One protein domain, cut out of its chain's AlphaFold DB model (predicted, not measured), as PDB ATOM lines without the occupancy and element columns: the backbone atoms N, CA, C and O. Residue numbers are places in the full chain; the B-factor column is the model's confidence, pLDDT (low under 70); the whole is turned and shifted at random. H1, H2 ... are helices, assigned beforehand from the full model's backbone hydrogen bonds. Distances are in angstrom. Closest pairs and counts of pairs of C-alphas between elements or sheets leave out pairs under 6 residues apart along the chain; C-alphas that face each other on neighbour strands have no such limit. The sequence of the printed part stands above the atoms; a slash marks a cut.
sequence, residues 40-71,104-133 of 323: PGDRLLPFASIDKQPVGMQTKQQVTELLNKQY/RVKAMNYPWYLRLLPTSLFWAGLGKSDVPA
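This is residues 40 to 71 and 104 to 133 of the 323 residues of an uncharacterized protein of Candidatus Saccharibacteria bacterium 32-50-10 (UniProt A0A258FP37). Little regular structure: an elongated body mostly of loops, with helix H1 at one end, small H3 at the other and short H2 beside the start of H1. Residues 40 to 59 loop through the middle, and residues 117 to 133 run back along the length from H3. The printed part has 62 residues, with 21 in three named helices, H1, H2, H3 in chain order, and no named strand; the class is all helix. It is compact, with a radius of gyration of the C-alphas of 11.5 A and spans of 35 by 20 by 18 A.

H1, residues 60 to 71, begins at C-alpha 60 (-6.398, -33.837, -27.663) and measures 16.2 A. H2 is residues 104 to 107, 5.3 A. H3, residues 112 to 116, 7.5 A, ends at C-alpha 116 (-17.328, -29.541, -8.752).

H1 touches H2 with residues 60 to 64 alone; the closest C-alphas, of Lys 60 and Val 105, are 6.1 A apart. H3 is apart from both. Residues 49 to 50 pair antiparallel with 53 to 54. Every O i to N i+4 pair of H1 is within hydrogen-bond range; H3 has 0 of 1, but 2 of 2 O i to N i+3 pairs, and H2 is too short for an i+4 pair.

The farthest C-alphas, of Tyr 71 and Leu 116, are 35.6 A apart. Residues 72 to 103 are not printed, leaving 13.5 A between C-alphas 71 and 104; the link H2 to H3 is tight. Only residue 128 has pLDDT under 70.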
ATOM      1  N   PRO A  40      -7.007 -27.845 -17.656       90.38
ATOM      2  CA  PRO A  40      -7.118 -27.444 -19.057       90.38
ATOM      3  C   PRO A  40      -8.136 -28.299 -19.828       90.38
ATOM      4  O   PRO A  40      -8.146 -29.523 -19.730       90.38
ATOM      5  N   GLY A  41      -9.010 -27.654 -20.609       86.25
ATOM      6  CA  GLY A  41     -10.075 -28.336 -21.366       86.25
ATOM      7  C   GLY A  41      -9.601 -29.048 -22.640       86.25
ATOM      8  O   GLY A  41     -10.315 -29.891 -23.188       86.25
ATOM      9  N   ASP A  42      -8.401 -28.718 -23.113       91.00
ATOM     10  CA  ASP A  42      -7.747 -29.323 -24.273       91.00
ATOM     11  C   ASP A  42      -6.975 -30.602 -23.924       91.00
ATOM     12  O   ASP A  42      -6.473 -31.261 -24.833       91.00
ATOM     13  N   ARG A  43      -6.893 -30.983 -22.643       92.75
ATOM     14  CA  ARG A  43      -6.189 -32.188 -22.192       92.75
ATOM     15  C   ARG A  43      -7.139 -33.302 -21.785       92.75
ATOM     16  O   ARG A  43      -8.215 -33.056 -21.242       92.75
ATOM     17  N   LEU A  44      -6.714 -34.538 -22.029       93.12
ATOM     18  CA  LEU A  44      -7.414 -35.713 -21.523       93.12
ATOM     19  C   LEU A  44      -7.134 -35.911 -20.037       93.12
ATOM     20  O   LEU A  44      -6.018 -35.691 -19.570       93.12
ATOM     21  N   LEU A  45      -8.149 -36.382 -19.315       93.50
ATOM     22  CA  LEU A  45      -8.077 -36.625 -17.878       93.50
ATOM     23  C   LEU A  45      -6.921 -37.568 -17.492       93.50
ATOM     24  O   LEU A  45      -6.554 -38.451 -18.275       93.50
ATOM     25  N   PRO A  46      -6.343 -37.415 -16.285       91.25
ATOM     26  CA  PRO A  46      -5.437 -38.402 -15.715       91.25
ATOM     27  C   PRO A  46      -5.965 -39.830 -15.870       91.25
ATOM     28  O   PRO A  46      -7.159 -40.080 -15.723       91.25
ATOM     29  N   PHE A  47      -5.057 -40.762 -16.159       90.31
ATOM     30  CA  PHE A  47      -5.357 -42.190 -16.333       90.31
ATOM     31  C   PHE A  47      -6.313 -42.535 -17.487       90.31
ATOM     32  O   PHE A  47      -6.673 -43.699 -17.637       90.31
ATOM     33  N   ALA A  48      -6.686 -41.568 -18.335       91.62
ATOM     34  CA  ALA A  48      -7.424 -41.858 -19.554       91.62
ATOM     35  C   ALA A  48      -6.611 -42.789 -20.465       91.62
ATOM     36  O   ALA A  48      -5.407 -42.598 -20.683       91.62
ATOM     37  N   SER A  49      -7.298 -43.781 -21.025       91.44
ATOM     38  CA  SER A  49      -6.729 -44.720 -21.984       91.44
ATOM     39  C   SER A  49      -7.661 -44.913 -23.169       91.44
ATOM     40  O   SER A  49      -8.876 -44.981 -22.986       91.44
ATOM     41  N   ILE A  50      -7.093 -45.063 -24.360       91.69
ATOM     42  CA  ILE A  50      -7.818 -45.404 -25.586       91.69
ATOM     43  C   ILE A  50      -7.158 -46.658 -26.150       91.69
ATOM     44  O   ILE A  50      -5.953 -46.648 -26.367       91.69
ATOM     45  N   ASP A  51      -7.906 -47.749 -26.327       90.19
ATOM     46  CA  ASP A  51      -7.377 -49.020 -26.857       90.19
ATOM     47  C   ASP A  51      -6.093 -49.489 -26.146       90.19
ATOM     48  O   ASP A  51      -5.069 -49.806 -26.754       90.19
ATOM     49  N   LYS A  52      -6.133 -49.454 -24.807       87.19
ATOM     50  CA  LYS A  52      -5.008 -49.766 -23.901       87.19
ATOM     51  C   LYS A  52      -3.794 -48.831 -24.034       87.19
ATOM     52  O   LYS A  52      -2.806 -49.037 -23.336       87.19
ATOM     53  N   GLN A  53      -3.865 -47.786 -24.857       90.69
ATOM     54  CA  GLN A  53      -2.843 -46.746 -24.932       90.69
ATOM     55  C   GLN A  53      -3.074 -45.719 -23.820       90.69
ATOM     56  O   GLN A  53      -4.154 -45.122 -23.766       90.69
ATOM     57  N   PRO A  54      -2.098 -45.492 -22.925       91.81
ATOM     58  CA  PRO A  54      -2.200 -44.445 -21.919       91.81
ATOM     59  C   PRO A  54      -2.056 -43.073 -22.589       91.81
ATOM     60  O   PRO A  54      -1.004 -42.741 -23.133       91.81
ATOM     61  N   VAL A  55      -3.116 -42.268 -22.538       93.44
ATOM     62  CA  VAL A  55      -3.205 -40.959 -23.218       93.44
ATOM     63  C   VAL A  55      -3.549 -39.811 -22.264       93.44
ATOM     64  O   VAL A  55      -3.706 -38.666 -22.682       93.44
ATOM     65  N   GLY A  56      -3.675 -40.100 -20.967       92.12
ATOM     66  CA  GLY A  56      -3.976 -39.092 -19.955       92.12
ATOM     67  C   GLY A  56      -2.937 -37.970 -19.894       92.12
ATOM     68  O   GLY A  56      -1.756 -38.177 -20.168       92.12
ATOM     69  N   MET A  57      -3.385 -36.772 -19.512       91.88
ATOM     70  CA  MET A  57      -2.595 -35.532 -19.406       91.88
ATOM     71  C   MET A  57      -2.028 -34.974 -20.721       91.88
ATOM     72  O   MET A  57      -1.465 -33.873 -20.711       91.88
ATOM     73  N   GLN A  58      -2.175 -35.690 -21.838       95.12
ATOM     74  CA  GLN A  58      -1.804 -35.219 -23.170       95.12
ATOM     75  C   GLN A  58      -2.898 -34.322 -23.754       95.12
ATOM     76  O   GLN A  58      -4.064 -34.399 -23.351       95.12
ATOM     77  N   THR A  59      -2.531 -33.459 -24.703       95.62
ATOM     78  CA  THR A  59      -3.518 -32.641 -25.417       95.62
ATOM     79  C   THR A  59      -4.301 -33.500 -26.408       95.62
ATOM     80  O   THR A  59      -3.778 -34.463 -26.967       95.62
ATOM     81  N   LYS A  60      -5.555 -33.137 -26.682       94.31
ATOM     82  CA  LYS A  60      -6.398 -33.837 -27.663       94.31
ATOM     83  C   LYS A  60      -5.722 -33.924 -29.034       94.31
ATOM     84  O   LYS A  60      -5.801 -34.960 -29.678       94.31
ATOM     85  N   GLN A  61      -5.005 -32.879 -29.454       96.06
ATOM     86  CA  GLN A  61      -4.251 -32.893 -30.709       96.06
ATOM     87  C   GLN A  61      -3.137 -33.952 -30.704       96.06
ATOM     88  O   GLN A  61      -3.074 -34.765 -31.623       96.06
ATOM     89  N   GLN A  62      -2.308 -33.984 -29.654       96.50
ATOM     90  CA  GLN A  62      -1.225 -34.966 -29.520       96.50
ATOM     91  C   GLN A  62      -1.763 -36.397 -29.543       96.50
ATOM     92  O   GLN A  62      -1.193 -37.268 -30.194       96.50
ATOM     93  N   VAL A  63      -2.889 -36.628 -28.867       95.75
ATOM     94  CA  VAL A  63      -3.523 -37.946 -28.807       95.75
ATOM     95  C   VAL A  63      -4.090 -38.354 -30.163       95.75
ATOM     96  O   VAL A  63      -3.890 -39.491 -30.578       95.75
ATOM     97  N   THR A  64      -4.748 -37.445 -30.885       96.31
ATOM     98  CA  THR A  64      -5.244 -37.723 -32.241       96.31
ATOM     99  C   THR A  64      -4.101 -38.075 -33.193       96.31
ATOM    100  O   THR A  64      -4.186 -39.076 -33.900       96.31
ATOM    101  N   GLU A  65      -3.014 -37.297 -33.192       96.81
ATOM    102  CA  GLU A  65      -1.834 -37.561 -34.027       96.81
ATOM    103  C   GLU A  65      -1.177 -38.904 -33.672       96.81
ATOM    104  O   GLU A  65      -0.869 -39.701 -34.565       96.81
ATOM    105  N   LEU A  66      -1.023 -39.190 -32.374       96.12
ATOM    106  CA  LEU A  66      -0.477 -40.450 -31.874       96.12
ATOM    107  C   LEU A  66      -1.326 -41.647 -32.317       96.12
ATOM    108  O   LEU A  66      -0.788 -42.591 -32.898       96.12
ATOM    109  N   LEU A  67      -2.639 -41.605 -32.077       95.69
ATOM    110  CA  LEU A  67      -3.546 -42.701 -32.413       95.69
ATOM    111  C   LEU A  67      -3.634 -42.910 -33.921       95.69
ATOM    112  O   LEU A  67      -3.508 -44.043 -34.374       95.69
ATOM    113  N   ASN A  68      -3.794 -41.846 -34.714       96.31
ATOM    114  CA  ASN A  68      -3.865 -41.958 -36.172       96.31
ATOM    115  C   ASN A  68      -2.573 -42.564 -36.743       96.31
ATOM    116  O   ASN A  68      -2.629 -43.424 -37.625       96.31
ATOM    117  N   LYS A  69      -1.407 -42.187 -36.198       96.12
ATOM    118  CA  LYS A  69      -0.128 -42.802 -36.565       96.12
ATOM    119  C   LYS A  69      -0.084 -44.285 -36.187       96.12
ATOM    120  O   LYS A  69       0.195 -45.113 -37.053       96.12
ATOM    121  N   GLN A  70      -0.394 -44.629 -34.937       95.88
ATOM    122  CA  GLN A  70      -0.380 -46.017 -34.461       95.88
ATOM    123  C   GLN A  70      -1.345 -46.906 -35.253       95.88
ATOM    124  O   GLN A  70      -0.978 -48.009 -35.648       95.88
ATOM    125  N   TYR A  71      -2.546 -46.412 -35.559       95.56
ATOM    126  CA  TYR A  71      -3.497 -47.106 -36.421       95.56
ATOM    127  C   TYR A  71      -2.953 -47.309 -37.836       95.56
ATOM    128  O   TYR A  71      -3.092 -48.400 -38.380       95.56
ATOM    129  N   ARG A 104     -13.583 -39.152 -31.997       92.81
ATOM    130  CA  ARG A 104     -13.460 -39.979 -30.788       92.81
ATOM    131  C   ARG A 104     -12.769 -39.222 -29.654       92.81
ATOM    132  O   ARG A 104     -13.259 -39.210 -28.528       92.81
ATOM    133  N   VAL A 105     -11.643 -38.571 -29.946       93.00
ATOM    134  CA  VAL A 105     -10.871 -37.800 -28.962       93.00
ATOM    135  C   VAL A 105     -11.605 -36.514 -28.570       93.00
ATOM    136  O   VAL A 105     -11.608 -36.139 -27.396       93.00
ATOM    137  N   LYS A 106     -12.284 -35.841 -29.513       90.44
ATOM    138  CA  LYS A 106     -13.122 -34.666 -29.211       90.44
ATOM    139  C   LYS A 106     -14.237 -34.996 -28.218       90.44
ATOM    140  O   LYS A 106     -14.459 -34.206 -27.295       90.44
ATOM    141  N   ALA A 107     -14.880 -36.157 -28.376       89.50
ATOM    142  CA  ALA A 107     -15.956 -36.632 -27.506       89.50
ATOM    143  C   ALA A 107     -15.503 -36.906 -26.060       89.50
ATOM    144  O   ALA A 107     -16.318 -36.837 -25.141       89.50
ATOM    145  N   MET A 108     -14.205 -37.132 -25.823       88.38
ATOM    146  CA  MET A 108     -13.619 -37.281 -24.482       88.38
ATOM    147  C   MET A 108     -13.443 -35.924 -23.792       88.38
ATOM    148  O   MET A 108     -12.335 -35.467 -23.501       88.38
ATOM    149  N   ASN A 109     -14.556 -35.231 -23.573       86.06
ATOM    150  CA  ASN A 109     -14.572 -33.955 -22.877       86.06
ATOM    151  C   ASN A 109     -14.696 -34.144 -21.361       86.06
ATOM    152  O   ASN A 109     -15.228 -35.149 -20.898       86.06
ATOM    153  N   TYR A 110     -14.245 -33.149 -20.596       89.81
ATOM    154  CA  TYR A 110     -14.432 -33.092 -19.150       89.81
ATOM    155  C   TYR A 110     -15.511 -32.054 -18.797       89.81
ATOM    156  O   TYR A 110     -15.208 -30.851 -18.763       89.81
ATOM    157  N   PRO A 111     -16.774 -32.482 -18.577       88.62
ATOM    158  CA  PRO A 111     -17.890 -31.579 -18.327       88.62
ATOM    159  C   PRO A 111     -17.664 -30.667 -17.121       88.62
ATOM    160  O   PRO A 111     -17.145 -31.095 -16.090       88.62
ATOM    161  N   TRP A 112     -18.115 -29.415 -17.225       89.00
ATOM    162  CA  TRP A 112     -17.917 -28.403 -16.184       89.00
ATOM    163  C   TRP A 112     -18.509 -28.813 -14.827       89.00
ATOM    164  O   TRP A 112     -17.903 -28.540 -13.797       89.00
ATOM    165  N   TYR A 113     -19.649 -29.511 -14.807       89.56
ATOM    166  CA  TYR A 113     -20.312 -29.914 -13.564       89.56
ATOM    167  C   TYR A 113     -19.528 -30.998 -12.813       89.56
ATOM    168  O   TYR A 113     -19.504 -30.996 -11.584       89.56
ATOM    169  N   LEU A 114     -18.813 -31.881 -13.527       91.12
ATOM    170  CA  LEU A 114     -17.936 -32.863 -12.886       91.12
ATOM    171  C   LEU A 114     -16.754 -32.180 -12.195       91.12
ATOM    172  O   LEU A 114     -16.265 -32.713 -11.205       91.12
ATOM    173  N   ARG A 115     -16.368 -30.964 -12.613       90.81
ATOM    174  CA  ARG A 115     -15.309 -30.177 -11.956       90.81
ATOM    175  C   ARG A 115     -15.639 -29.756 -10.531       90.81
ATOM    176  O   ARG A 115     -14.723 -29.393  -9.799       90.81
ATOM    177  N   LEU A 116     -16.899 -29.846 -10.116       90.75
ATOM    178  CA  LEU A 116     -17.328 -29.541  -8.752       90.75
ATOM    179  C   LEU A 116     -17.308 -30.766  -7.827       90.75
ATOM    180  O   LEU A 116     -17.356 -30.608  -6.612       90.75
ATOM    181  N   LEU A 117     -17.230 -31.980  -8.382       90.38
ATOM    182  CA  LEU A 117     -17.185 -33.222  -7.612       90.38
ATOM    183  C   LEU A 117     -15.736 -33.538  -7.234       90.38
ATOM    184  O   LEU A 117     -14.953 -33.831  -8.136       90.38
ATOM    185  N   PRO A 118     -15.342 -33.514  -5.949       88.00
ATOM    186  CA  PRO A 118     -13.974 -33.832  -5.556       88.00
ATOM    187  C   PRO A 118     -13.506 -35.163  -6.157       88.00
ATOM    188  O   PRO A 118     -14.288 -36.103  -6.273       88.00
ATOM    189  N   THR A 119     -12.228 -35.214  -6.544       89.19
ATOM    190  CA  THR A 119     -11.543 -36.380  -7.135       89.19
ATOM    191  C   THR A 119     -12.057 -36.861  -8.495       89.19
ATOM    192  O   THR A 119     -11.497 -37.826  -9.016       89.19
ATOM    193  N   SER A 120     -13.054 -36.210  -9.108       91.38
ATOM    194  CA  SER A 120     -13.588 -36.599 -10.425       91.38
ATOM    195  C   SER A 120     -12.554 -36.543 -11.539       91.38
ATOM    196  O   SER A 120     -12.628 -37.347 -12.467       91.38
ATOM    197  N   LEU A 121     -11.520 -35.713 -11.396       90.44
ATOM    198  CA  LEU A 121     -10.370 -35.686 -12.295       90.44
ATOM    199  C   LEU A 121      -9.735 -37.077 -12.506       90.44
ATOM    200  O   LEU A 121      -9.214 -37.356 -13.580       90.44
ATOM    201  N   PHE A 122      -9.791 -37.956 -11.504       90.50
ATOM    202  CA  PHE A 122      -9.132 -39.265 -11.533       90.50
ATOM    203  C   PHE A 122     -10.035 -40.419 -11.977       90.50
ATOM    204  O   PHE A 122      -9.532 -41.520 -12.184       90.50
ATOM    205  N   TRP A 123     -11.349 -40.197 -12.102       88.38
ATOM    206  CA  TRP A 123     -12.295 -41.267 -12.441       88.38
ATOM    207  C   TRP A 123     -13.298 -40.925 -13.544       88.38
ATOM    208  O   TRP A 123     -13.808 -41.835 -14.187       88.38
ATOM    209  N   ALA A 124     -13.549 -39.647 -13.841       87.88
ATOM    210  CA  ALA A 124     -14.515 -39.239 -14.866       87.88
ATOM    211  C   ALA A 124     -14.111 -39.653 -16.294       87.88
ATOM    212  O   ALA A 124     -14.959 -39.727 -17.177       87.88
ATOM    213  N   GLY A 125     -12.822 -39.925 -16.521       80.25
ATOM    214  CA  GLY A 125     -12.291 -40.421 -17.793       80.25
ATOM    215  C   GLY A 125     -12.164 -41.943 -17.867       80.25
ATOM    216  O   GLY A 125     -11.700 -42.456 -18.883       80.25
ATOM    217  N   LEU A 126     -12.540 -42.667 -16.806       78.50
ATOM    218  CA  LEU A 126     -12.508 -44.127 -16.772       78.50
ATOM    219  C   LEU A 126     -13.741 -44.656 -17.508       78.50
ATOM    220  O   LEU A 126     -14.803 -44.866 -16.929       78.50
ATOM    221  N   GLY A 127     -13.606 -44.840 -18.814       70.25
ATOM    222  CA  GLY A 127     -14.674 -45.326 -19.675       70.25
ATOM    223  C   GLY A 127     -14.120 -45.869 -20.982       70.25
ATOM    224  O   GLY A 127     -12.986 -45.581 -21.365       70.25
ATOM    225  N   LYS A 128     -14.922 -46.687 -21.664       69.06
ATOM    226  CA  LYS A 128     -14.598 -47.144 -23.016       69.06
ATOM    227  C   LYS A 128     -15.005 -46.059 -24.006       69.06
ATOM    228  O   LYS A 128     -16.080 -45.483 -23.872       69.06
ATOM    229  N   SER A 129     -14.150 -45.793 -24.983       80.62
ATOM    230  CA  SER A 129     -14.478 -44.953 -26.131       80.62
ATOM    231  C   SER A 129     -14.780 -45.837 -27.334       80.62
ATOM    232  O   SER A 129     -14.093 -46.840 -27.549       80.62
ATOM    233  N   ASP A 130     -15.787 -45.457 -28.115       83.38
ATOM    234  CA  ASP A 130     -16.178 -46.205 -29.307       83.38
ATOM    235  C   ASP A 130     -15.036 -46.256 -30.324       83.38
ATOM    236  O   ASP A 130     -14.333 -45.269 -30.556       83.38
ATOM    237  N   VAL A 131     -14.848 -47.430 -30.926       85.00
ATOM    238  CA  VAL A 131     -13.832 -47.646 -31.959       85.00
ATOM    239  C   VAL A 131     -14.333 -47.013 -33.262       85.00
ATOM    240  O   VAL A 131     -15.413 -47.391 -33.731       85.00
ATOM    241  N   PRO A 132     -13.589 -46.074 -33.875       89.50
ATOM    242  CA  PRO A 132     -14.030 -45.424 -35.101       89.50
ATOM    243  C   PRO A 132     -14.166 -46.434 -36.240       89.50
ATOM    244  O   PRO A 132     -13.401 -47.396 -36.350       89.50
ATOM    245  N   ALA A 133     -15.136 -46.204 -37.125       90.56
ATOM    246  CA  ALA A 133     -15.224 -46.981 -38.350       90.56
ATOM    247  C   ALA A 133     -14.039 -46.624 -39.273       90.56
ATOM    248  O   ALA A 133     -13.809 -45.439 -39.519       90.56
TER     249      ALA A 133